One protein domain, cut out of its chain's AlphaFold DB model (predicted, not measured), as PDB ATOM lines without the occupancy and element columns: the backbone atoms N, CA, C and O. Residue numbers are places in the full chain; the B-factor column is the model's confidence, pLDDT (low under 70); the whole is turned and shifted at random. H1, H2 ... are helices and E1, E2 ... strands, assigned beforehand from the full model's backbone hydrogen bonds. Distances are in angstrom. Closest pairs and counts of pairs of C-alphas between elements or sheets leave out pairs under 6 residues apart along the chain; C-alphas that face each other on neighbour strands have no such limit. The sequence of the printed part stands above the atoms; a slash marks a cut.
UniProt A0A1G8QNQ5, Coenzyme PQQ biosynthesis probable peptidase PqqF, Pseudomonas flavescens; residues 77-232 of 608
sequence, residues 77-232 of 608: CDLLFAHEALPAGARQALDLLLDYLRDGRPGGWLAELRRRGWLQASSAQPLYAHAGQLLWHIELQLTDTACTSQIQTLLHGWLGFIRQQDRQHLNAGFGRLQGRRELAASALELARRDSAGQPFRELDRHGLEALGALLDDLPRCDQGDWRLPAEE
ATOM      1  N   CYS A  77     229.602 149.332  82.088       89.38
ATOM      2  CA  CYS A  77     230.205 150.583  82.533       89.38
ATOM      3  C   CYS A  77     229.236 151.322  83.457       89.38
ATOM      4  O   CYS A  77     228.157 151.737  83.036       89.38
ATOM      5  N   ASP A  78     229.674 151.515  84.698       91.44
ATOM      6  CA  ASP A  78     228.927 152.191  85.752       91.44
ATOM      7  C   ASP A  78     229.496 153.597  85.990       91.44
ATOM      8  O   ASP A  78     230.709 153.780  86.137       91.44
ATOM      9  N   LEU A  79     228.623 154.606  86.030       92.50
ATOM     10  CA  LEU A  79     228.963 156.000  86.326       92.50
ATOM     11  C   LEU A  79     228.094 156.490  87.484       92.50
ATOM     12  O   LEU A  79     226.869 156.519  87.382       92.50
ATOM     13  N   LEU A  80     228.722 156.887  88.588       93.75
ATOM     14  CA  LEU A  80     228.040 157.268  89.824       93.75
ATOM     15  C   LEU A  80     228.362 158.715  90.184       93.75
ATOM     16  O   LEU A  80     229.527 159.108  90.221       93.75
ATOM     17  N   PHE A  81     227.321 159.480  90.495       95.25
ATOM     18  CA  PHE A  81     227.411 160.896  90.826       95.25
ATOM     19  C   PHE A  81     226.762 161.142  92.183       95.25
ATOM     20  O   PHE A  81     225.625 160.721  92.425       95.25
ATOM     21  N   ALA A  82     227.488 161.823  93.065       95.31
ATOM     22  CA  ALA A  82     226.998 162.261  94.362       95.31
ATOM     23  C   ALA A  82     227.099 163.776  94.460       95.31
ATOM     24  O   ALA A  82     228.095 164.359  94.043       95.31
ATOM     25  N   HIS A  83     226.075 164.371  95.055       95.06
ATOM     26  CA  HIS A  83     225.969 165.804  95.267       95.06
ATOM     27  C   HIS A  83     225.536 166.071  96.703       95.06
ATOM     28  O   HIS A  83     224.703 165.341  97.252       95.06
ATOM     29  N   GLU A  84     226.054 167.145  97.287       93.00
ATOM     30  CA  GLU A  84     225.709 167.596  98.632       93.00
ATOM     31  C   GLU A  84     225.333 169.077  98.633       93.00
ATOM     32  O   GLU A  84     225.686 169.823  97.723       93.00
ATOM     33  N   ALA A  85     224.611 169.505  99.671       92.62
ATOM     34  CA  ALA A  85     224.192 170.894  99.864       92.62
ATOM     35  C   ALA A  85     223.406 171.506  98.681       92.62
ATOM     36  O   ALA A  85     223.422 172.722  98.480       92.62
ATOM     37  N   LEU A  86     222.677 170.684  97.919       95.06
ATOM     38  CA  LEU A  86     221.836 171.166  96.828       95.06
ATOM     39  C   LEU A  86     220.590 171.909  97.351       95.06
ATOM     40  O   LEU A  86     220.025 171.522  98.383       95.06
ATOM     41  N   PRO A  87     220.110 172.939  96.625       95.56
ATOM     42  CA  PRO A  87     218.876 173.645  96.965       95.56
ATOM     43  C   PRO A  87     217.626 172.747  96.955       95.56
ATOM     44  O   PRO A  87     217.620 171.622  96.448       95.56
ATOM     45  N   ALA A  88     216.520 173.265  97.496       92.62
ATOM     46  CA  ALA A  88     215.223 172.595  97.420       92.62
ATOM     47  C   ALA A  88     214.803 172.357  95.956       92.62
ATOM     48  O   ALA A  88     215.082 173.171  95.085       92.62
ATOM     49  N   GLY A  89     214.131 171.236  95.680       93.00
ATOM     50  CA  GLY A  89     213.734 170.860  94.314       93.00
ATOM     51  C   GLY A  89     214.813 170.128  93.505       93.00
ATOM     52  O   GLY A  89     214.564 169.751  92.362       93.00
ATOM     53  N   ALA A  90     215.983 169.848  94.096       95.19
ATOM     54  CA  ALA A  90     217.083 169.139  93.435       95.19
ATOM     55  C   ALA A  90     216.689 167.779  92.838       95.19
ATOM     56  O   ALA A  90     217.200 167.389  91.790       95.19
ATOM     57  N   ARG A  91     215.756 167.056  93.471       94.94
ATOM     58  CA  ARG A  91     215.287 165.775  92.936       94.94
ATOM     59  C   ARG A  91     214.551 165.949  91.604       94.94
ATOM     60  O   ARG A  91     214.860 165.236  90.658       94.94
ATOM     61  N   GLN A  92     213.622 166.897  91.515       95.00
ATOM     62  CA  GLN A  92     212.915 167.189  90.268       95.00
ATOM     63  C   GLN A  92     213.860 167.772  89.210       95.00
ATOM     64  O   GLN A  92     213.732 167.448  88.032       95.00
ATOM     65  N   ALA A  93     214.837 168.585  89.623       97.19
ATOM     66  CA  ALA A  93     215.875 169.088  88.727       97.19
ATOM     67  C   ALA A  93     216.702 167.952  88.100       97.19
ATOM     68  O   ALA A  93     216.971 167.970  86.900       97.19
ATOM     69  N   LEU A  94     217.052 166.934  88.892       97.56
ATOM     70  CA  LEU A  94     217.688 165.726  88.380       97.56
ATOM     71  C   LEU A  94     216.757 164.950  87.440       97.56
ATOM     72  O   LEU A  94     217.216 164.501  86.396       97.56
ATOM     73  N   ASP A  95     215.467 164.814  87.761       95.94
ATOM     74  CA  ASP A  95     214.510 164.147  86.867       95.94
ATOM     75  C   ASP A  95     214.460 164.842  85.485       95.94
ATOM     76  O   ASP A  95     214.459 164.154  84.466       95.94
ATOM     77  N   LEU A  96     214.518 166.183  85.433       97.12
ATOM     78  CA  LEU A  96     214.636 166.939  84.177       97.12
ATOM     79  C   LEU A  96     215.916 166.579  83.415       97.12
ATOM     80  O   LEU A  96     215.855 166.286  82.222       97.12
ATOM     81  N   LEU A  97     217.074 166.586  84.082       97.69
ATOM     82  CA  LEU A  97     218.346 166.225  83.446       97.69
ATOM     83  C   LEU A  97     218.313 164.790  82.899       97.69
ATOM     84  O   LEU A  97     218.776 164.542  81.786       97.69
ATOM     85  N   LEU A  98     217.745 163.856  83.664       96.38
ATOM     86  CA  LEU A  98     217.614 162.458  83.268       96.38
ATOM     87  C   LEU A  98     216.665 162.276  82.079       96.38
ATOM     88  O   LEU A  98     216.928 161.407  81.253       96.38
ATOM     89  N   ASP A  99     215.607 163.081  81.957       94.38
ATOM     90  CA  ASP A  99     214.718 163.044  80.790       94.38
ATOM     91  C   ASP A  99     215.479 163.415  79.499       94.38
ATOM     92  O   ASP A  99     215.357 162.706  78.503       94.38
ATOM     93  N   TYR A 100     216.350 164.433  79.524       94.62
ATOM     94  CA  TYR A 100     217.213 164.759  78.374       94.62
ATOM     95  C   TYR A 100     218.337 163.739  78.153       94.62
ATOM     96  O   TYR A 100     218.696 163.462  77.011       94.62
ATOM     97  N   LEU A 101     218.907 163.181  79.226       95.06
ATOM     98  CA  LEU A 101     219.966 162.171  79.137       95.06
ATOM     99  C   LEU A 101     219.457 160.886  78.478       95.06
ATOM    100  O   LEU A 101     220.173 160.276  77.690       95.06
ATOM    101  N   ARG A 102     218.232 160.470  78.826       92.25
ATOM    102  CA  ARG A 102     217.590 159.250  78.322       92.25
ATOM    103  C   ARG A 102     216.990 159.423  76.924       92.25
ATOM    104  O   ARG A 102     216.518 158.440  76.354       92.25
ATOM    105  N   ASP A 103     216.976 160.631  76.364       90.25
ATOM    106  CA  ASP A 103     216.459 160.865  75.017       90.25
ATOM    107  C   ASP A 103     217.400 160.249  73.965       90.25
ATOM    108  O   ASP A 103     218.553 160.654  73.792       90.25
ATOM    109  N   GLY A 104     216.903 159.226  73.269       88.06
ATOM    110  CA  GLY A 104     217.649 158.492  72.250       88.06
ATOM    111  C   GLY A 104     217.646 159.142  70.863       88.06
ATOM    112  O   GLY A 104     218.194 158.549  69.931       88.06
ATOM    113  N   ARG A 105     217.007 160.305  70.685       91.00
ATOM    114  CA  ARG A 105     216.890 160.986  69.387       91.00
ATOM    115  C   ARG A 105     218.202 161.681  68.987       91.00
ATOM    116  O   ARG A 105     219.040 161.976  69.841       91.00
ATOM    117  N   PRO A 106     218.417 161.952  67.683       91.19
ATOM    118  CA  PRO A 106     219.669 162.528  67.194       91.19
ATOM    119  C   PRO A 106     220.070 163.830  67.905       91.19
ATOM    120  O   PRO A 106     219.237 164.709  68.111       91.19
ATOM    121  N   GLY A 107     221.366 163.970  68.208       91.38
ATOM    122  CA  GLY A 107     221.956 165.169  68.826       91.38
ATOM    123  C   GLY A 107     222.350 165.010  70.299       91.38
ATOM    124  O   GLY A 107     223.164 165.796  70.784       91.38
ATOM    125  N   GLY A 108     221.827 163.988  70.985       93.88
ATOM    126  CA  GLY A 108     222.158 163.665  72.376       93.88
ATOM    127  C   GLY A 108     223.296 162.651  72.542       93.88
ATOM    128  O   GLY A 108     223.753 162.015  71.589       93.88
ATOM    129  N   TRP A 109     223.726 162.468  73.793       95.56
ATOM    130  CA  TRP A 109     224.804 161.543  74.154       95.56
ATOM    131  C   TRP A 109     224.477 160.081  73.817       95.56
ATOM    132  O   TRP A 109     225.264 159.429  73.133       95.56
ATOM    133  N   LEU A 110     223.297 159.575  74.204       93.44
ATOM    134  CA  LEU A 110     222.904 158.188  73.910       93.44
ATOM    135  C   LEU A 110     222.828 157.903  72.407       93.44
ATOM    136  O   LEU A 110     223.266 156.843  71.957       93.44
ATOM    137  N   ALA A 111     222.315 158.852  71.621       91.94
ATOM    138  CA  ALA A 111     222.260 158.729  70.168       91.94
ATOM    139  C   ALA A 111     223.662 158.609  69.554       91.94
ATOM    140  O   ALA A 111     223.873 157.793  68.659       91.94
ATOM    141  N   GLU A 112     224.640 159.364  70.063       94.19
ATOM    142  CA  GLU A 112     226.028 159.275  69.607       94.19
ATOM    143  C   GLU A 112     226.669 157.923  69.962       94.19
ATOM    144  O   GLU A 112     227.356 157.333  69.125       94.19
ATOM    145  N   LEU A 113     226.405 157.385  71.159       93.69
ATOM    146  CA  LEU A 113     226.891 156.054  71.542       93.69
ATOM    147  C   LEU A 113     226.299 154.948  70.653       93.69
ATOM    148  O   LEU A 113     227.023 154.051  70.214       93.69
ATOM    149  N   ARG A 114     224.999 155.030  70.345       89.69
ATOM    150  CA  ARG A 114     224.308 154.095  69.439       89.69
ATOM    151  C   ARG A 114     224.824 154.203  68.010       89.69
ATOM    152  O   ARG A 114     225.102 153.182  67.391       89.69
ATOM    153  N   ARG A 115     225.043 155.423  67.509       89.31
ATOM    154  CA  ARG A 115     225.601 155.676  66.169       89.31
ATOM    155  C   ARG A 115     226.986 155.052  65.988       89.31
ATOM    156  O   ARG A 115     227.317 154.607  64.893       89.31
ATOM    157  N   ARG A 116     227.794 155.011  67.052       91.12
ATOM    158  CA  ARG A 116     229.109 154.345  67.069       91.12
ATOM    159  C   ARG A 116     229.031 152.830  67.264       91.12
ATOM    160  O   ARG A 116     230.064 152.171  67.214       91.12
ATOM    161  N   GLY A 117     227.837 152.283  67.493       88.94
ATOM    162  CA  GLY A 117     227.627 150.867  67.780       88.94
ATOM    163  C   GLY A 117     228.131 150.438  69.156       88.94
ATOM    164  O   GLY A 117     228.345 149.252  69.362       88.94
ATOM    165  N   TRP A 118     228.346 151.369  70.092       91.75
ATOM    166  CA  TRP A 118     228.961 151.066  71.390       91.75
ATOM    167  C   TRP A 118     227.979 150.618  72.466       91.75
ATOM    168  O   TRP A 118     228.402 149.978  73.423       91.75
ATOM    169  N   LEU A 119     226.700 150.973  72.334       89.25
ATOM    170  CA  LEU A 119     225.697 150.814  73.381       89.25
ATOM    171  C   LEU A 119     224.703 149.699  73.044       89.25
ATOM    172  O   LEU A 119     224.028 149.768  72.019       89.25
ATOM    173  N   GLN A 120     224.573 148.720  73.939       86.12
ATOM    174  CA  GLN A 120     223.551 147.669  73.876       86.12
ATOM    175  C   GLN A 120     222.324 148.034  74.719       86.12
ATOM    176  O   GLN A 120     221.195 147.929  74.245       86.12
ATOM    177  N   ALA A 121     222.545 148.511  75.945       86.50
ATOM    178  CA  ALA A 121     221.496 148.955  76.856       86.50
ATOM    179  C   ALA A 121     222.007 150.083  77.759       86.50
ATOM    180  O   ALA A 121     223.204 150.185  78.022       86.50
ATOM    181  N   SER A 122     221.099 150.928  78.242       91.19
ATOM    182  CA  SER A 122     221.418 151.987  79.200       91.19
ATOM    183  C   SER A 122     220.298 152.164  80.209       91.19
ATOM    184  O   SER A 122     219.126 152.198  79.831       91.19
ATOM    185  N   SER A 123     220.661 152.385  81.464       91.88
ATOM    186  CA  SER A 123     219.767 152.863  82.510       91.88
ATOM    187  C   SER A 123     220.415 154.056  83.195       91.88
ATOM    188  O   SER A 123     221.624 154.095  83.375       91.88
ATOM    189  N   ALA A 124     219.624 155.045  83.585       94.88
ATOM    190  CA  ALA A 124     220.108 156.149  84.403       94.88
ATOM    191  C   ALA A 124     219.065 156.415  85.467       94.88
ATOM    192  O   ALA A 124     217.922 156.632  85.093       94.88
ATOM    193  N   GLN A 125     219.380 156.366  86.758       95.62
ATOM    194  CA  GLN A 125     218.371 156.468  87.810       95.62
ATOM    195  C   GLN A 125     218.907 157.079  89.109       95.62
ATOM    196  O   GLN A 125     220.067 156.874  89.468       95.62
ATOM    197  N   PRO A 126     218.056 157.795  89.857       95.81
ATOM    198  CA  PRO A 126     218.388 158.251  91.196       95.81
ATOM    199  C   PRO A 126     218.339 157.088  92.190       95.81
ATOM    200  O   PRO A 126     217.347 156.366  92.265       95.81
ATOM    201  N   LEU A 127     219.398 156.946  92.984       95.31
ATOM    202  CA  LEU A 127     219.536 155.931  94.030       95.31
ATOM    203  C   LEU A 127     219.156 156.475  95.412       95.31
ATOM    204  O   LEU A 127     218.595 155.754  96.234       95.31
ATOM    205  N   TYR A 128     219.436 157.755  95.666       94.69
ATOM    206  CA  TYR A 128     219.131 158.428  96.927       94.69
ATOM    207  C   TYR A 128     218.866 159.916  96.698       94.69
ATOM    208  O   TYR A 128     219.501 160.554  95.861       94.69
ATOM    209  N   ALA A 129     217.901 160.463  97.439       93.31
ATOM    210  CA  ALA A 129     217.576 161.882  97.421       93.31
ATOM    211  C   ALA A 129     216.960 162.299  98.757       93.31
ATOM    212  O   ALA A 129     215.805 161.971  99.044       93.31
ATOM    213  N   HIS A 130     217.719 163.010  99.585       91.25
ATOM    214  CA  HIS A 130     217.228 163.473 100.877       91.25
ATOM    215  C   HIS A 130     218.031 164.671 101.387       91.25
ATOM    216  O   HIS A 130     219.251 164.678 101.303       91.25
ATOM    217  N   ALA A 131     217.340 165.673 101.940       89.81
ATOM    218  CA  ALA A 131     217.937 166.819 102.638       89.81
ATOM    219  C   ALA A 131     219.111 167.504 101.896       89.81
ATOM    220  O   ALA A 131     220.150 167.777 102.489       89.81
ATOM    221  N   GLY A 132     218.946 167.776 100.595       91.88
ATOM    222  CA  GLY A 132     219.970 168.437  99.772       91.88
ATOM    223  C   GLY A 132     221.101 167.519  99.297       91.88
ATOM    224  O   GLY A 132     222.017 167.984  98.629       91.88
ATOM    225  N   GLN A 133     221.043 166.224  99.607       95.19
ATOM    226  CA  GLN A 133     221.950 165.216  99.066       95.19
ATOM    227  C   GLN A 133     221.272 164.431  97.941       95.19
ATOM    228  O   GLN A 133     220.092 164.072  98.052       95.19
ATOM    229  N   LEU A 134     222.029 164.124  96.889       96.19
ATOM    230  CA  LEU A 134     221.615 163.257  95.787       96.19
ATOM    231  C   LEU A 134     222.701 162.221  95.487       96.19
ATOM    232  O   LEU A 134     223.879 162.554  95.462       96.19
ATOM    233  N   LEU A 135     222.286 160.990  95.192       96.12
ATOM    234  CA  LEU A 135     223.120 159.949  94.590       96.12
ATOM    235  C   LEU A 135     222.373 159.373  93.393       96.12
ATOM    236  O   LEU A 135     221.214 158.966  93.532       96.12
ATOM    237  N   TRP A 136     223.014 159.307  92.234       96.81
ATOM    238  CA  TRP A 136     222.399 158.768  91.025       96.81
ATOM    239  C   TRP A 136     223.422 158.094  90.120       96.81
ATOM    240  O   TRP A 136     224.616 158.375  90.186       96.81
ATOM    241  N   HIS A 137     222.934 157.155  89.317       95.50
ATOM    242  CA  HIS A 137     223.745 156.170  88.619       95.50
ATOM    243  C   HIS A 137     223.365 156.087  87.145       95.50
ATOM    244  O   HIS A 137     222.173 156.097  86.838       95.50
ATOM    245  N   ILE A 138     224.358 155.966  86.266       95.31
ATOM    246  CA  ILE A 138     224.204 155.559  84.870       95.31
ATOM    247  C   ILE A 138     224.873 154.198  84.702       95.31
ATOM    248  O   ILE A 138     226.079 154.075  84.887       95.31
ATOM    249  N   GLU A 139     224.084 153.209  84.312       93.38
ATOM    250  CA  GLU A 139     224.521 151.866  83.955       93.38
ATOM    251  C   GLU A 139     224.485 151.730  82.433       93.38
ATOM    252  O   GLU A 139     223.454 151.993  81.805       93.38
ATOM    253  N   LEU A 140     225.597 151.320  81.830       92.75
ATOM    254  CA  LEU A 140     225.706 151.072  80.398       92.75
ATOM    255  C   LEU A 140     226.136 149.628  80.154       92.75
ATOM    256  O   LEU A 140     227.154 149.184  80.678       92.75
ATOM    257  N   GLN A 141     225.414 148.932  79.286       91.25
ATOM    258  CA  GLN A 141     225.862 147.679  78.694       91.25
ATOM    259  C   GLN A 141     226.504 147.996  77.346       91.25
ATOM    260  O   GLN A 141     225.854 148.549  76.450       91.25
ATOM    261  N   LEU A 142     227.789 147.682  77.211       90.69
ATOM    262  CA  LEU A 142     228.609 148.084  76.078       90.69
ATOM    263  C   LEU A 142     228.912 146.912  75.137       90.69
ATOM    264  O   LEU A 142     228.745 145.747  75.475       90.69
ATOM    265  N   THR A 143     229.357 147.232  73.926       88.50
ATOM    266  CA  THR A 143     229.980 146.249  73.021       88.50
ATOM    267  C   THR A 143     231.487 146.168  73.252       88.50
ATOM    268  O   THR A 143     232.086 147.150  73.681       88.50
ATOM    269  N   ASP A 144     232.121 145.080  72.816       86.31
ATOM    270  CA  ASP A 144     233.580 144.872  72.898       86.31
ATOM    271  C   ASP A 144     234.413 145.951  72.175       86.31
ATOM    272  O   ASP A 144     235.610 146.095  72.409       86.31
ATOM    273  N   THR A 145     233.792 146.723  71.278       87.00
ATOM    274  CA  THR A 145     234.446 147.820  70.543       87.00
ATOM    275  C   THR A 145     234.403 149.166  71.273       87.00
ATOM    276  O   THR A 145     234.960 150.155  70.788       87.00
ATOM    277  N   ALA A 146     233.707 149.236  72.408       90.44
ATOM    278  CA  ALA A 146     233.479 150.472  73.135       90.44
ATOM    279  C   ALA A 146     234.714 150.906  73.936       90.44
ATOM    280  O   ALA A 146     235.405 150.099  74.551       90.44
ATOM    281  N   CYS A 147     234.961 152.217  73.977       89.94
ATOM    282  CA  CYS A 147     236.034 152.806  74.771       89.94
ATOM    283  C   CYS A 147     235.453 153.618  75.935       89.94
ATOM    284  O   CYS A 147     234.952 154.728  75.739       89.94
ATOM    285  N   THR A 148     235.548 153.087  77.157       88.94
ATOM    286  CA  THR A 148     234.961 153.688  78.367       88.94
ATOM    287  C   THR A 148     235.437 155.118  78.631       88.94
ATOM    288  O   THR A 148     234.630 155.993  78.947       88.94
ATOM    289  N   SER A 149     236.727 155.407  78.437       90.88
ATOM    290  CA  SER A 149     237.272 156.761  78.626       90.88
ATOM    291  C   SER A 149     236.699 157.766  77.620       90.88
ATOM    292  O   SER A 149     236.416 158.918  77.963       90.88
ATOM    293  N   GLN A 150     236.467 157.334  76.377       93.69
ATOM    294  CA  GLN A 150     235.847 158.177  75.362       93.69
ATOM    295  C   GLN A 150     234.350 158.374  75.626       93.69
ATOM    296  O   GLN A 150     233.852 159.481  75.439       93.69
ATOM    297  N   ILE A 151     233.647 157.350  76.121       94.62
ATOM    298  CA  ILE A 151     232.244 157.453  76.556       94.62
ATOM    299  C   ILE A 151     232.089 158.516  77.649       94.62
ATOM    300  O   ILE A 151     231.227 159.390  77.530       94.62
ATOM    301  N   GLN A 152     232.955 158.482  78.668       94.06
ATOM    302  CA  GLN A 152     232.985 159.483  79.739       94.06
ATOM    303  C   GLN A 152     233.299 160.883  79.202       94.06
ATOM    304  O   GLN A 152     232.624 161.848  79.549       94.06
ATOM    305  N   THR A 153     234.270 161.000  78.293       96.12
ATOM    306  CA  THR A 153     234.610 162.286  77.662       96.12
ATOM    307  C   THR A 153     233.428 162.868  76.883       96.12
ATOM    308  O   THR A 153     233.155 164.061  76.984       96.12
ATOM    309  N   LEU A 154     232.688 162.035  76.142       97.00
ATOM    310  CA  LEU A 154     231.477 162.458  75.436       97.00
ATOM    311  C   LEU A 154     230.364 162.871  76.409       97.00
ATOM    312  O   LEU A 154     229.683 163.860  76.151       97.00
ATOM    313  N   LEU A 155     230.201 162.167  77.535       97.31
ATOM    314  CA  LEU A 155     229.238 162.550  78.569       97.31
ATOM    315  C   LEU A 155     229.581 163.924  79.153       97.31
ATOM    316  O   LEU A 155     228.707 164.778  79.261       97.31
ATOM    317  N   HIS A 156     230.852 164.162  79.485       97.62
ATOM    318  CA  HIS A 156     231.316 165.458  79.989       97.62
ATOM    319  C   HIS A 156     231.097 166.576  78.959       97.62
ATOM    320  O   HIS A 156     230.729 167.691  79.326       97.62
ATOM    321  N   GLY A 157     231.281 166.274  77.672       97.94
ATOM    322  CA  GLY A 157     230.960 167.183  76.575       97.94
ATOM    323  C   GLY A 157     229.477 167.552  76.547       97.94
ATOM    324  O   GLY A 157     229.118 168.730  76.536       97.94
ATOM    325  N   TRP A 158     228.606 166.544  76.602       97.88
ATOM    326  CA  TRP A 158     227.156 166.734  76.592       97.88
ATOM    327  C   TRP A 158     226.655 167.486  77.835       97.88
ATOM    328  O   TRP A 158     225.841 168.399  77.711       97.88
ATOM    329  N   LEU A 159     227.185 167.181  79.023       97.88
ATOM    330  CA  LEU A 159     226.894 167.917  80.260       97.88
ATOM    331  C   LEU A 159     227.338 169.385  80.159       97.88
ATOM    332  O   LEU A 159     226.591 170.292  80.536       97.88
ATOM    333  N   GLY A 160     228.521 169.625  79.581       97.38
ATOM    334  CA  GLY A 160     229.021 170.962  79.269       97.38
ATOM    335  C   GLY A 160     228.074 171.743  78.352       97.38
ATOM    336  O   GLY A 160     227.793 172.912  78.628       97.38
ATOM    337  N   PHE A 161     227.536 171.083  77.324       97.56
ATOM    338  CA  PHE A 161     226.543 171.637  76.404       97.56
ATOM    339  C   PHE A 161     225.196 171.932  77.075       97.56
ATOM    340  O   PHE A 161     224.694 173.050  76.935       97.56
ATOM    341  N   ILE A 162     224.619 170.980  77.821       96.81
ATOM    342  CA  ILE A 162     223.316 171.141  78.492       96.81
ATOM    343  C   ILE A 162     223.335 172.336  79.439       96.81
ATOM    344  O   ILE A 162     222.390 173.122  79.473       96.81
ATOM    345  N   ARG A 163     224.439 172.533  80.159       96.38
ATOM    346  CA  ARG A 163     224.578 173.667  81.072       96.38
ATOM    347  C   ARG A 163     224.541 175.032  80.379       96.38
ATOM    348  O   ARG A 163     224.148 176.010  81.009       96.38
ATOM    349  N   GLN A 164     224.955 175.117  79.116       95.62
ATOM    350  CA  GLN A 164     224.926 176.364  78.342       95.62
ATOM    351  C   GLN A 164     223.536 176.682  77.770       95.62
ATOM    352  O   GLN A 164     223.336 177.778  77.250       95.62
ATOM    353  N   GLN A 165     222.583 175.748  77.849       96.06
ATOM    354  CA  GLN A 165     221.241 175.945  77.308       96.06
ATOM    355  C   GLN A 165     220.387 176.841  78.206       96.06
ATOM    356  O   GLN A 165     220.601 176.946  79.417       96.06
ATOM    357  N   ASP A 166     219.364 177.454  77.609       96.44
ATOM    358  CA  ASP A 166     218.360 178.194  78.364       96.44
ATOM    359  C   ASP A 166     217.555 177.241  79.261       96.44
ATOM    360  O   ASP A 166     216.760 176.417  78.801       96.44
ATOM    361  N   ARG A 167     217.746 177.387  80.575       96.00
ATOM    362  CA  ARG A 167     217.085 176.576  81.605       96.00
ATOM    363  C   ARG A 167     215.564 176.711  81.558       96.00
ATOM    364  O   ARG A 167     214.878 175.740  81.861       96.00
ATOM    365  N   GLN A 168     215.031 177.869  81.161       96.56
ATOM    366  CA  GLN A 168     213.583 178.062  81.024       96.56
ATOM    367  C   GLN A 168     213.031 177.257  79.851       96.56
ATOM    368  O   GLN A 168     212.007 176.589  79.983       96.56
ATOM    369  N   HIS A 169     213.743 177.253  78.723       95.00
ATOM    370  CA  HIS A 169     213.380 176.431  77.575       95.00
ATOM    371  C   HIS A 169     213.396 174.934  77.922       95.00
ATOM    372  O   HIS A 169     212.429 174.224  77.629       95.00
ATOM    373  N   LEU A 170     214.443 174.466  78.618       96.12
ATOM    374  CA  LEU A 170     214.520 173.075  79.073       96.12
ATOM    375  C   LEU A 170     213.339 172.708  79.980       96.12
ATOM    376  O   LEU A 170     212.731 171.646  79.815       96.12
ATOM    377  N   ASN A 171     213.002 173.609  80.907       97.12
ATOM    378  CA  ASN A 171     211.926 173.432  81.872       97.12
ATOM    379  C   ASN A 171     210.536 173.425  81.229       97.12
ATOM    380  O   ASN A 171     209.698 172.614  81.608       97.12
ATOM    381  N   ALA A 172     210.301 174.243  80.200       94.94
ATOM    382  CA  ALA A 172     209.040 174.235  79.463       94.94
ATOM    383  C   ALA A 172     208.793 172.887  78.757       94.94
ATOM    384  O   ALA A 172     207.662 172.397  78.716       94.94
ATOM    385  N   GLY A 173     209.844 172.268  78.204       93.31
ATOM    386  CA  GLY A 173     209.772 170.911  77.648       93.31
ATOM    387  C   GLY A 173     209.447 169.870  78.721       93.31
ATOM    388  O   GLY A 173     208.532 169.061  78.551       93.31
ATOM    389  N   PHE A 174     210.136 169.952  79.861       95.19
ATOM    390  CA  PHE A 174     209.886 169.098  81.020       95.19
ATOM    391  C   PHE A 174     208.448 169.238  81.543       95.19
ATOM    392  O   PHE A 174     207.781 168.232  81.759       95.19
ATOM    393  N   GLY A 175     207.919 170.459  81.651       95.56
ATOM    394  CA  GLY A 175     206.542 170.727  82.068       95.56
ATOM    395  C   GLY A 175     205.496 170.037  81.194       95.56
ATOM    396  O   GLY A 175     204.575 169.405  81.714       95.56
ATOM    397  N   ARG A 176     205.668 170.073  79.864       93.81
ATOM    398  CA  ARG A 176     204.778 169.357  78.927       93.81
ATOM    399  C   ARG A 176     204.793 167.848  79.163       93.81
ATOM    400  O   ARG A 176     203.739 167.212  79.140       93.81
ATOM    401  N   LEU A 177     205.975 167.284  79.412       94.12
ATOM    402  CA  LEU A 177     206.133 165.863  79.714       94.12
ATOM    403  C   LEU A 177     205.493 165.491  81.057       94.12
ATOM    404  O   LEU A 177     204.802 164.479  81.154       94.12
ATOM    405  N   GLN A 178     205.669 166.327  82.082       95.44
ATOM    406  CA  GLN A 178     205.046 166.122  83.387       95.44
ATOM    407  C   GLN A 178     203.518 166.168  83.294       95.44
ATOM    408  O   GLN A 178     202.874 165.258  83.802       95.44
ATOM    409  N   GLY A 179     202.937 167.123  82.560       94.12
ATOM    410  CA  GLY A 179     201.485 167.169  82.352       94.12
ATOM    411  C   GLY A 179     200.937 165.914  81.661       94.12
ATOM    412  O   GLY A 179     199.861 165.425  81.994       94.12
ATOM    413  N   ARG A 180     201.700 165.321  80.734       92.38
ATOM    414  CA  ARG A 180     201.342 164.035  80.110       92.38
ATOM    415  C   ARG A 180     201.412 162.868  81.087       92.38
ATOM    416  O   ARG A 180     200.506 162.038  81.092       92.38
ATOM    417  N   ARG A 181     202.443 162.828  81.933       94.25
ATOM    418  CA  ARG A 181     202.572 161.832  83.006       94.25
ATOM    419  C   ARG A 181     201.450 161.965  84.037       94.25
ATOM    420  O   ARG A 181     200.926 160.946  84.457       94.25
ATOM    421  N   GLU A 182     201.029 163.185  84.376       93.81
ATOM    422  CA  GLU A 182     199.900 163.434  85.283       93.81
ATOM    423  C   GLU A 182     198.603 162.810  84.761       93.81
ATOM    424  O   GLU A 182     197.924 162.096  85.495       93.81
ATOM    425  N   LEU A 183     198.292 163.020  83.477       90.19
ATOM    426  CA  LEU A 183     197.100 162.454  82.834       90.19
ATOM    427  C   LEU A 183     197.127 160.919  82.767       90.19
ATOM    428  O   LEU A 183     196.075 160.283  82.784       90.19
ATOM    429  N   ALA A 184     198.316 160.325  82.666       91.00
ATOM    430  CA  ALA A 184     198.499 158.876  82.612       91.00
ATOM    431  C   ALA A 184     198.638 158.219  83.999       91.00
ATOM    432  O   ALA A 184     198.566 156.992  84.103       91.00
ATOM    433  N   ALA A 185     198.861 159.007  85.053       91.31
ATOM    434  CA  ALA A 185     199.187 158.505  86.379       91.31
ATOM    435  C   ALA A 185     198.004 157.770  87.023       91.31
ATOM    436  O   ALA A 185     196.845 158.179  86.954       91.31
ATOM    437  N   SER A 186     198.315 156.686  87.733       89.75
ATOM    438  CA  SER A 186     197.328 156.026  88.595       89.75
ATOM    439  C   SER A 186     196.986 156.898  89.809       89.75
ATOM    440  O   SER A 186     197.802 157.705  90.257       89.75
ATOM    441  N   ALA A 187     195.824 156.669  90.431       89.50
ATOM    442  CA  ALA A 187     195.454 157.348  91.679       89.50
ATOM    443  C   ALA A 187     196.522 157.180  92.781       89.50
ATOM    444  O   ALA A 187     196.830 158.124  93.508       89.50
ATOM    445  N   LEU A 188     197.141 155.995  92.867       92.81
ATOM    446  CA  LEU A 188     198.240 155.745  93.799       92.81
ATOM    447  C   LEU A 188     199.468 156.601  93.472       92.81
ATOM    448  O   LEU A 188     200.109 157.125  94.378       92.81
ATOM    449  N   GLU A 189     199.819 156.732  92.196       92.81
ATOM    450  CA  GLU A 189     200.966 157.536  91.780       92.81
ATOM    451  C   GLU A 189     200.742 159.028  92.040       92.81
ATOM    452  O   GLU A 189     201.627 159.671  92.605       92.81
ATOM    453  N   LEU A 190     199.551 159.552  91.732       93.25
ATOM    454  CA  LEU A 190     199.160 160.930  92.048       93.25
ATOM    455  C   LEU A 190     199.292 161.211  93.551       93.25
ATOM    456  O   LEU A 190     199.980 162.153  93.946       93.25
ATOM    457  N   ALA A 191     198.728 160.346  94.400       93.38
ATOM    458  CA  ALA A 191     198.819 160.489  95.853       93.38
ATOM    459  C   ALA A 191     200.266 160.379  96.377       93.38
ATOM    460  O   ALA A 191     200.666 161.093  97.302       93.38
ATOM    461  N   ARG A 192     201.093 159.504  95.786       93.88
ATOM    462  CA  ARG A 192     202.522 159.390  96.135       93.88
ATOM    463  C   ARG A 192     203.299 160.649  95.757       93.88
ATOM    464  O   ARG A 192     204.118 161.103  96.549       93.88
ATOM    465  N   ARG A 193     203.049 161.209  94.575       92.69
ATOM    466  CA  ARG A 193     203.700 162.429  94.074       92.69
ATOM    467  C   ARG A 193     203.342 163.646  94.918       92.69
ATOM    468  O   ARG A 193     204.234 164.386  95.327       92.69
ATOM    469  N   ASP A 194     202.060 163.800  95.236       91.62
ATOM    470  CA  ASP A 194     201.553 164.867  96.099       91.62
ATOM    471  C   ASP A 194     202.153 164.786  97.514       91.62
ATOM    472  O   ASP A 194     202.815 165.719  97.967       91.62
ATOM    473  N   SER A 195     202.049 163.625  98.172       91.31
ATOM    474  CA  SER A 195     202.600 163.430  99.525       91.31
ATOM    475  C   SER A 195     204.125 163.565  99.609       91.31
ATOM    476  O   SER A 195     204.652 163.921 100.665       91.31
ATOM    477  N   ALA A 196     204.849 163.315  98.514       89.25
ATOM    478  CA  ALA A 196     206.294 163.519  98.431       89.25
ATOM    479  C   ALA A 196     206.700 164.978  98.140       89.25
ATOM    480  O   ALA A 196     207.896 165.276  98.137       89.25
ATOM    481  N   GLY A 197     205.747 165.883  97.877       87.56
ATOM    482  CA  GLY A 197     206.028 167.254  97.436       87.56
ATOM    483  C   GLY A 197     206.672 167.314  96.046       87.56
ATOM    484  O   GLY A 197     207.480 168.197  95.767       87.56
ATOM    485  N   GLN A 198     206.350 166.345  95.187       88.69
ATOM    486  CA  GLN A 198     206.894 166.190  93.835       88.69
ATOM    487  C   GLN A 198     205.753 166.122  92.810       88.69
ATOM    488  O   GLN A 198     205.613 165.098  92.136       88.69
ATOM    489  N   PRO A 199     204.909 167.166  92.698       89.50
ATOM    490  CA  PRO A 199     203.792 167.152  91.762       89.50
ATOM    491  C   PRO A 199     204.292 167.047  90.316       89.50
ATOM    492  O   PRO A 199     205.423 167.428  90.007       89.50
ATOM    493  N   PHE A 200     203.433 166.558  89.422       94.25
ATOM    494  CA  PHE A 200     203.697 166.503  87.986       94.25
ATOM    495  C   PHE A 200     203.648 167.904  87.365       94.25
ATOM    496  O   PHE A 200     202.687 168.290  86.707       94.25
ATOM    497  N   ARG A 201     204.684 168.703  87.606       94.69
ATOM    498  CA  ARG A 201     204.791 170.077  87.112       94.69
ATOM    499  C   ARG A 201     206.208 170.376  86.662       94.69
ATOM    500  O   ARG A 201     207.152 169.673  87.014       94.69
ATOM    501  N   GLU A 202     206.334 171.446  85.890       96.06
ATOM    502  CA  GLU A 202     207.629 172.069  85.644       96.06
ATOM    503  C   GLU A 202     208.305 172.500  86.952       96.06
ATOM    504  O   GLU A 202     207.663 172.641  87.998       96.06
ATOM    505  N   LEU A 203     209.621 172.691  86.890       97.06
ATOM    506  CA  LEU A 203     210.398 173.197  88.011       97.06
ATOM    507  C   LEU A 203     209.911 174.597  88.376       97.06
ATOM    508  O   LEU A 203     209.778 175.468  87.513       97.06
ATOM    509  N   ASP A 204     209.696 174.816  89.667       95.38
ATOM    510  CA  ASP A 204     209.505 176.152  90.203       95.38
ATOM    511  C   ASP A 204     210.843 176.917  90.247       95.38
ATOM    512  O   ASP A 204     211.895 176.446  89.799       95.38
ATOM    513  N   ARG A 205     210.819 178.127  90.810       96.06
ATOM    514  CA  ARG A 205     212.022 178.956  90.943       96.06
ATOM    515  C   ARG A 205     213.153 178.241  91.694       96.06
ATOM    516  O   ARG A 205     214.299 178.327  91.262       96.06
ATOM    517  N   HIS A 206     212.844 177.539  92.783       94.94
ATOM    518  CA  HIS A 206     213.851 176.834  93.575       94.94
ATOM    519  C   HIS A 206     214.393 175.610  92.837       94.94
ATOM    520  O   HIS A 206     215.598 175.378  92.848       94.94
ATOM    521  N   GLY A 207     213.541 174.880  92.118       96.06
ATOM    522  CA  GLY A 207     213.954 173.783  91.249       96.06
ATOM    523  C   GLY A 207     214.894 174.241  90.132       96.06
ATOM    524  O   GLY A 207     215.871 173.555  89.842       96.06
ATOM    525  N   LEU A 208     214.667 175.417  89.540       97.56
ATOM    526  CA  LEU A 208     215.572 176.002  88.541       97.56
ATOM    527  C   LEU A 208     216.919 176.439  89.140       97.56
ATOM    528  O   LEU A 208     217.961 176.250  88.510       97.56
ATOM    529  N   GLU A 209     216.910 177.001  90.351       97.38
ATOM    530  CA  GLU A 209     218.132 177.291  91.117       97.38
ATOM    531  C   GLU A 209     218.899 175.989  91.418       97.38
ATOM    532  O   GLU A 209     220.111 175.920  91.201       97.38
ATOM    533  N   ALA A 210     218.190 174.927  91.819       97.31
ATOM    534  CA  ALA A 210     218.761 173.608  92.069       97.31
ATOM    535  C   ALA A 210     219.317 172.946  90.802       97.31
ATOM    536  O   ALA A 210     220.375 172.328  90.863       97.31
ATOM    537  N   LEU A 211     218.653 173.105  89.652       98.12
ATOM    538  CA  LEU A 211     219.156 172.642  88.356       98.12
ATOM    539  C   LEU A 211     220.466 173.341  87.992       98.12
ATOM    540  O   LEU A 211     221.390 172.692  87.508       98.12
ATOM    541  N   GLY A 212     220.563 174.648  88.250       97.56
ATOM    542  CA  GLY A 212     221.807 175.394  88.080       97.56
ATOM    543  C   GLY A 212     222.938 174.819  88.931       97.56
ATOM    544  O   GLY A 212     223.969 174.443  88.383       97.56
ATOM    545  N   ALA A 213     222.702 174.675  90.238       97.75
ATOM    546  CA  ALA A 213     223.684 174.122  91.171       97.75
ATOM    547  C   ALA A 213     224.109 172.688  90.803       97.75
ATOM    548  O   ALA A 213     225.295 172.377  90.820       97.75
ATOM    549  N   LEU A 214     223.153 171.835  90.415       97.75
ATOM    550  CA  LEU A 214     223.417 170.467  89.973       97.75
ATOM    551  C   LEU A 214     224.323 170.435  88.734       97.75
ATOM    552  O   LEU A 214     225.290 169.684  88.697       97.75
ATOM    553  N   LEU A 215     224.024 171.249  87.717       97.06
ATOM    554  CA  LEU A 215     224.811 171.299  86.479       97.06
ATOM    555  C   LEU A 215     226.200 171.921  86.679       97.06
ATOM    556  O   LEU A 215     227.122 171.594  85.932       97.06
ATOM    557  N   ASP A 216     226.350 172.827  87.645       96.44
ATOM    558  CA  ASP A 216     227.637 173.443  87.974       96.44
ATOM    559  C   ASP A 216     228.586 172.471  88.694       96.44
ATOM    560  O   ASP A 216     229.799 172.565  88.499       96.44
ATOM    561  N   ASP A 217     228.039 171.520  89.457       95.25
ATOM    562  CA  ASP A 217     228.792 170.480  90.174       95.25
ATOM    563  C   ASP A 217     229.194 169.286  89.278       95.25
ATOM    564  O   ASP A 217     230.080 168.501  89.612       95.25
ATOM    565  N   LEU A 218     228.566 169.141  88.107       95.94
ATOM    566  CA  LEU A 218     228.833 168.043  87.177       95.94
ATOM    567  C   LEU A 218     230.089 168.266  86.311       95.94
ATOM    568  O   LEU A 218     230.443 169.402  85.972       95.94
ATOM    569  N   PRO A 219     230.775 167.180  85.894       95.12
ATOM    570  CA  PRO A 219     231.960 167.281  85.052       95.12
ATOM    571  C   PRO A 219     231.622 167.842  83.667       95.12
ATOM    572  O   PRO A 219     230.547 167.604  83.115       95.12
ATOM    573  N   ARG A 220     232.578 168.570  83.082       94.88
ATOM    574  CA  ARG A 220     232.408 169.264  81.801       94.88
ATOM    575  C   ARG A 220     233.661 169.250  80.940       94.88
ATOM    576  O   ARG A 220     234.772 169.320  81.461       94.88
ATOM    577  N   CYS A 221     233.469 169.271  79.628       95.31
ATOM    578  CA  CYS A 221     234.484 169.651  78.648       95.31
ATOM    579  C   CYS A 221     233.815 170.193  77.370       95.31
ATOM    580  O   CYS A 221     232.591 170.177  77.265       95.31
ATOM    581  N   ASP A 222     234.616 170.646  76.405       91.06
ATOM    582  CA  ASP A 222     234.137 171.219  75.136       91.06
ATOM    583  C   ASP A 222     234.282 170.218  73.970       91.06
ATOM    584  O   ASP A 222     234.809 170.537  72.906       91.06
ATOM    585  N   GLN A 223     233.892 168.959  74.190       91.75
ATOM    586  CA  GLN A 223     233.977 167.884  73.192       91.75
ATOM    587  C   GLN A 223     232.602 167.540  72.621       91.75
ATOM    588  O   GLN A 223     231.662 167.365  73.389       91.75
ATOM    589  N   GLY A 224     232.521 167.324  71.306       89.25
ATOM    590  CA  GLY A 224     231.326 166.834  70.609       89.25
ATOM    591  C   GLY A 224     230.417 167.929  70.039       89.25
ATOM    592  O   GLY A 224     230.426 169.068  70.497       89.25
ATOM    593  N   ASP A 225     229.616 167.553  69.039       93.00
ATOM    594  CA  ASP A 225     228.685 168.436  68.325       93.00
ATOM    595  C   ASP A 225     227.243 168.171  68.775       93.00
ATOM    596  O   ASP A 225     226.461 167.489  68.106       93.00
ATOM    597  N   TRP A 226     226.899 168.686  69.953       96.56
ATOM    598  CA  TRP A 226     225.616 168.416  70.600       96.56
ATOM    599  C   TRP A 226     224.501 169.336  70.113       96.56
ATOM    600  O   TRP A 226     224.721 170.501  69.771       96.56
ATOM    601  N   ARG A 227     223.274 168.812  70.105       95.38
ATOM    602  CA  ARG A 227     222.057 169.573  69.797       95.38
ATOM    603  C   ARG A 227     220.935 169.112  70.712       95.38
ATOM    604  O   ARG A 227     220.845 167.926  71.024       95.38
ATOM    605  N   LEU A 228     220.069 170.041  71.110       93.19
ATOM    606  CA  LEU A 228     218.829 169.658  71.776       93.19
ATOM    607  C   LEU A 228     217.959 168.861  70.797       93.19
ATOM    608  O   LEU A 228     217.930 169.189  69.604       93.19
ATOM    609  N   PRO A 229     217.267 167.818  71.277       90.31
ATOM    610  CA  PRO A 229     216.365 167.066  70.428       90.31
ATOM    611  C   PRO A 229     215.204 167.967  69.983       90.31
ATOM    612  O   PRO A 229     214.809 168.898  70.689       90.31
ATOM    613  N   ALA A 230     214.648 167.689  68.803       89.38
ATOM    614  CA  ALA A 230     213.451 168.381  68.328       89.38
ATOM    615  C   ALA A 230     212.270 168.177  69.297       89.38
ATOM    616  O   ALA A 230     212.293 167.295  70.159       89.38
ATOM    617  N   GLU A 231     211.201 168.958  69.152       88.69
ATOM    618  CA  GLU A 231     209.992 168.722  69.946       88.69
ATOM    619  C   GLU A 231     209.464 167.301  69.721       88.69
ATOM    620  O   GLU A 231     209.470 166.809  68.596       88.69
ATOM    621  N   GLU A 232     209.066 166.619  70.798       92.19
ATOM    622  CA  GLU A 232     208.600 165.229  70.748       92.19
ATOM    623  C   GLU A 232     207.251 165.136  70.013       92.19
ATOM    624  O   GLU A 232     206.247 165.631  70.544       92.19
TER     625      GLU A 232
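This is residues 77 to 232 of the 608 residues of the protein "Coenzyme PQQ biosynthesis probable peptidase PqqF" of Pseudomonas flavescens (UniProt A0A1G8QNQ5). A wall of three long strands has helix H1 running along one face, with the opposite face bare, and H1 also forms the core: H6 and H4 cross it on the side away from the sheet. H2 and H3 meet near one end of the wall, H3 running on towards H6, while H4 leads away to H5 at the far end of the domain. The printed part has 156 residues, with six named helices and three named strands in the order E1 H1 H2 E2 E3 H3 H4 H5 H6; the sheet order is E1 E3 E2, all antiparallel, and the class is mixed, helices and strands. The whole is compact, with a radius of gyration of the C-alphas of 15.7 A and spans of 46 by 33 by 27 A.

E1, residues 77 to 83, is an edge strand, antiparallel to E3, residues 133 to 142, at 168 degrees; N 79 and O 138 are 2.8 A apart, within hydrogen-bond range. E3 forms a hairpin with E2, residues 119 to 130, the other edge strand; N 125 and O 137 are within hydrogen-bond range at 2.8 A. H1, residues 90 to 101, is over E3 and E2 at a height over the sheet of 9.6 A and runs along the strands, at 1 degrees to E2 on the local plane. H1 and H2, residues 109 to 115, on one face make two layers, helices on one face of a sheet. E1, H1 H2 and E2 form a split strand-helix-strand unit, two strands running the same way with E3 between them, and its crossover is right-handed. H3, residues 148 to 163, touches H2 at a steep tilt of 47 degrees, opposite ways, the closest C-alphas being those of Trp 109 and Trp 158, 6.2 A apart. H4, residues 167 to 184, touches H1 about perpendicular, at 88 degrees, with C-alphas of Leu 96 and Phe 174 closest at 6.1 A. H5, residues 187 to 195, is close to H4 but not clearly touching, with C-alphas of Glu 182 and Leu 190 closest at 7.3 A. H6, residues 205 to 217, touches H1 at a steep tilt of 64 degrees, with C-alphas of Ala 93 and Leu 211 closest at 4.9 A. H6 touches H3 with C-alphas of Arg 163 and Leu 215 closest at 5.9 A. In the six helices every O i to N i+4 pair is within hydrogen-bond range.

E1 begins at C-alpha 77 (230.205, 150.583, 82.533) and is 20.3 A long; E2 is 31.4 A and E3 29.4 A. H4 is 25.7 A, H3 22.7 A, and H6, 18.8 A, ends at C-alpha 217 (228.792, 170.480, 90.174).

The C-alphas farthest apart, of Thr 145 and Ser 195, are 45.8 A apart. The printed part has no cut and no long link between named elements; residues 218 to 232 hold no named element. No printed residue is under 70 in pLDDT.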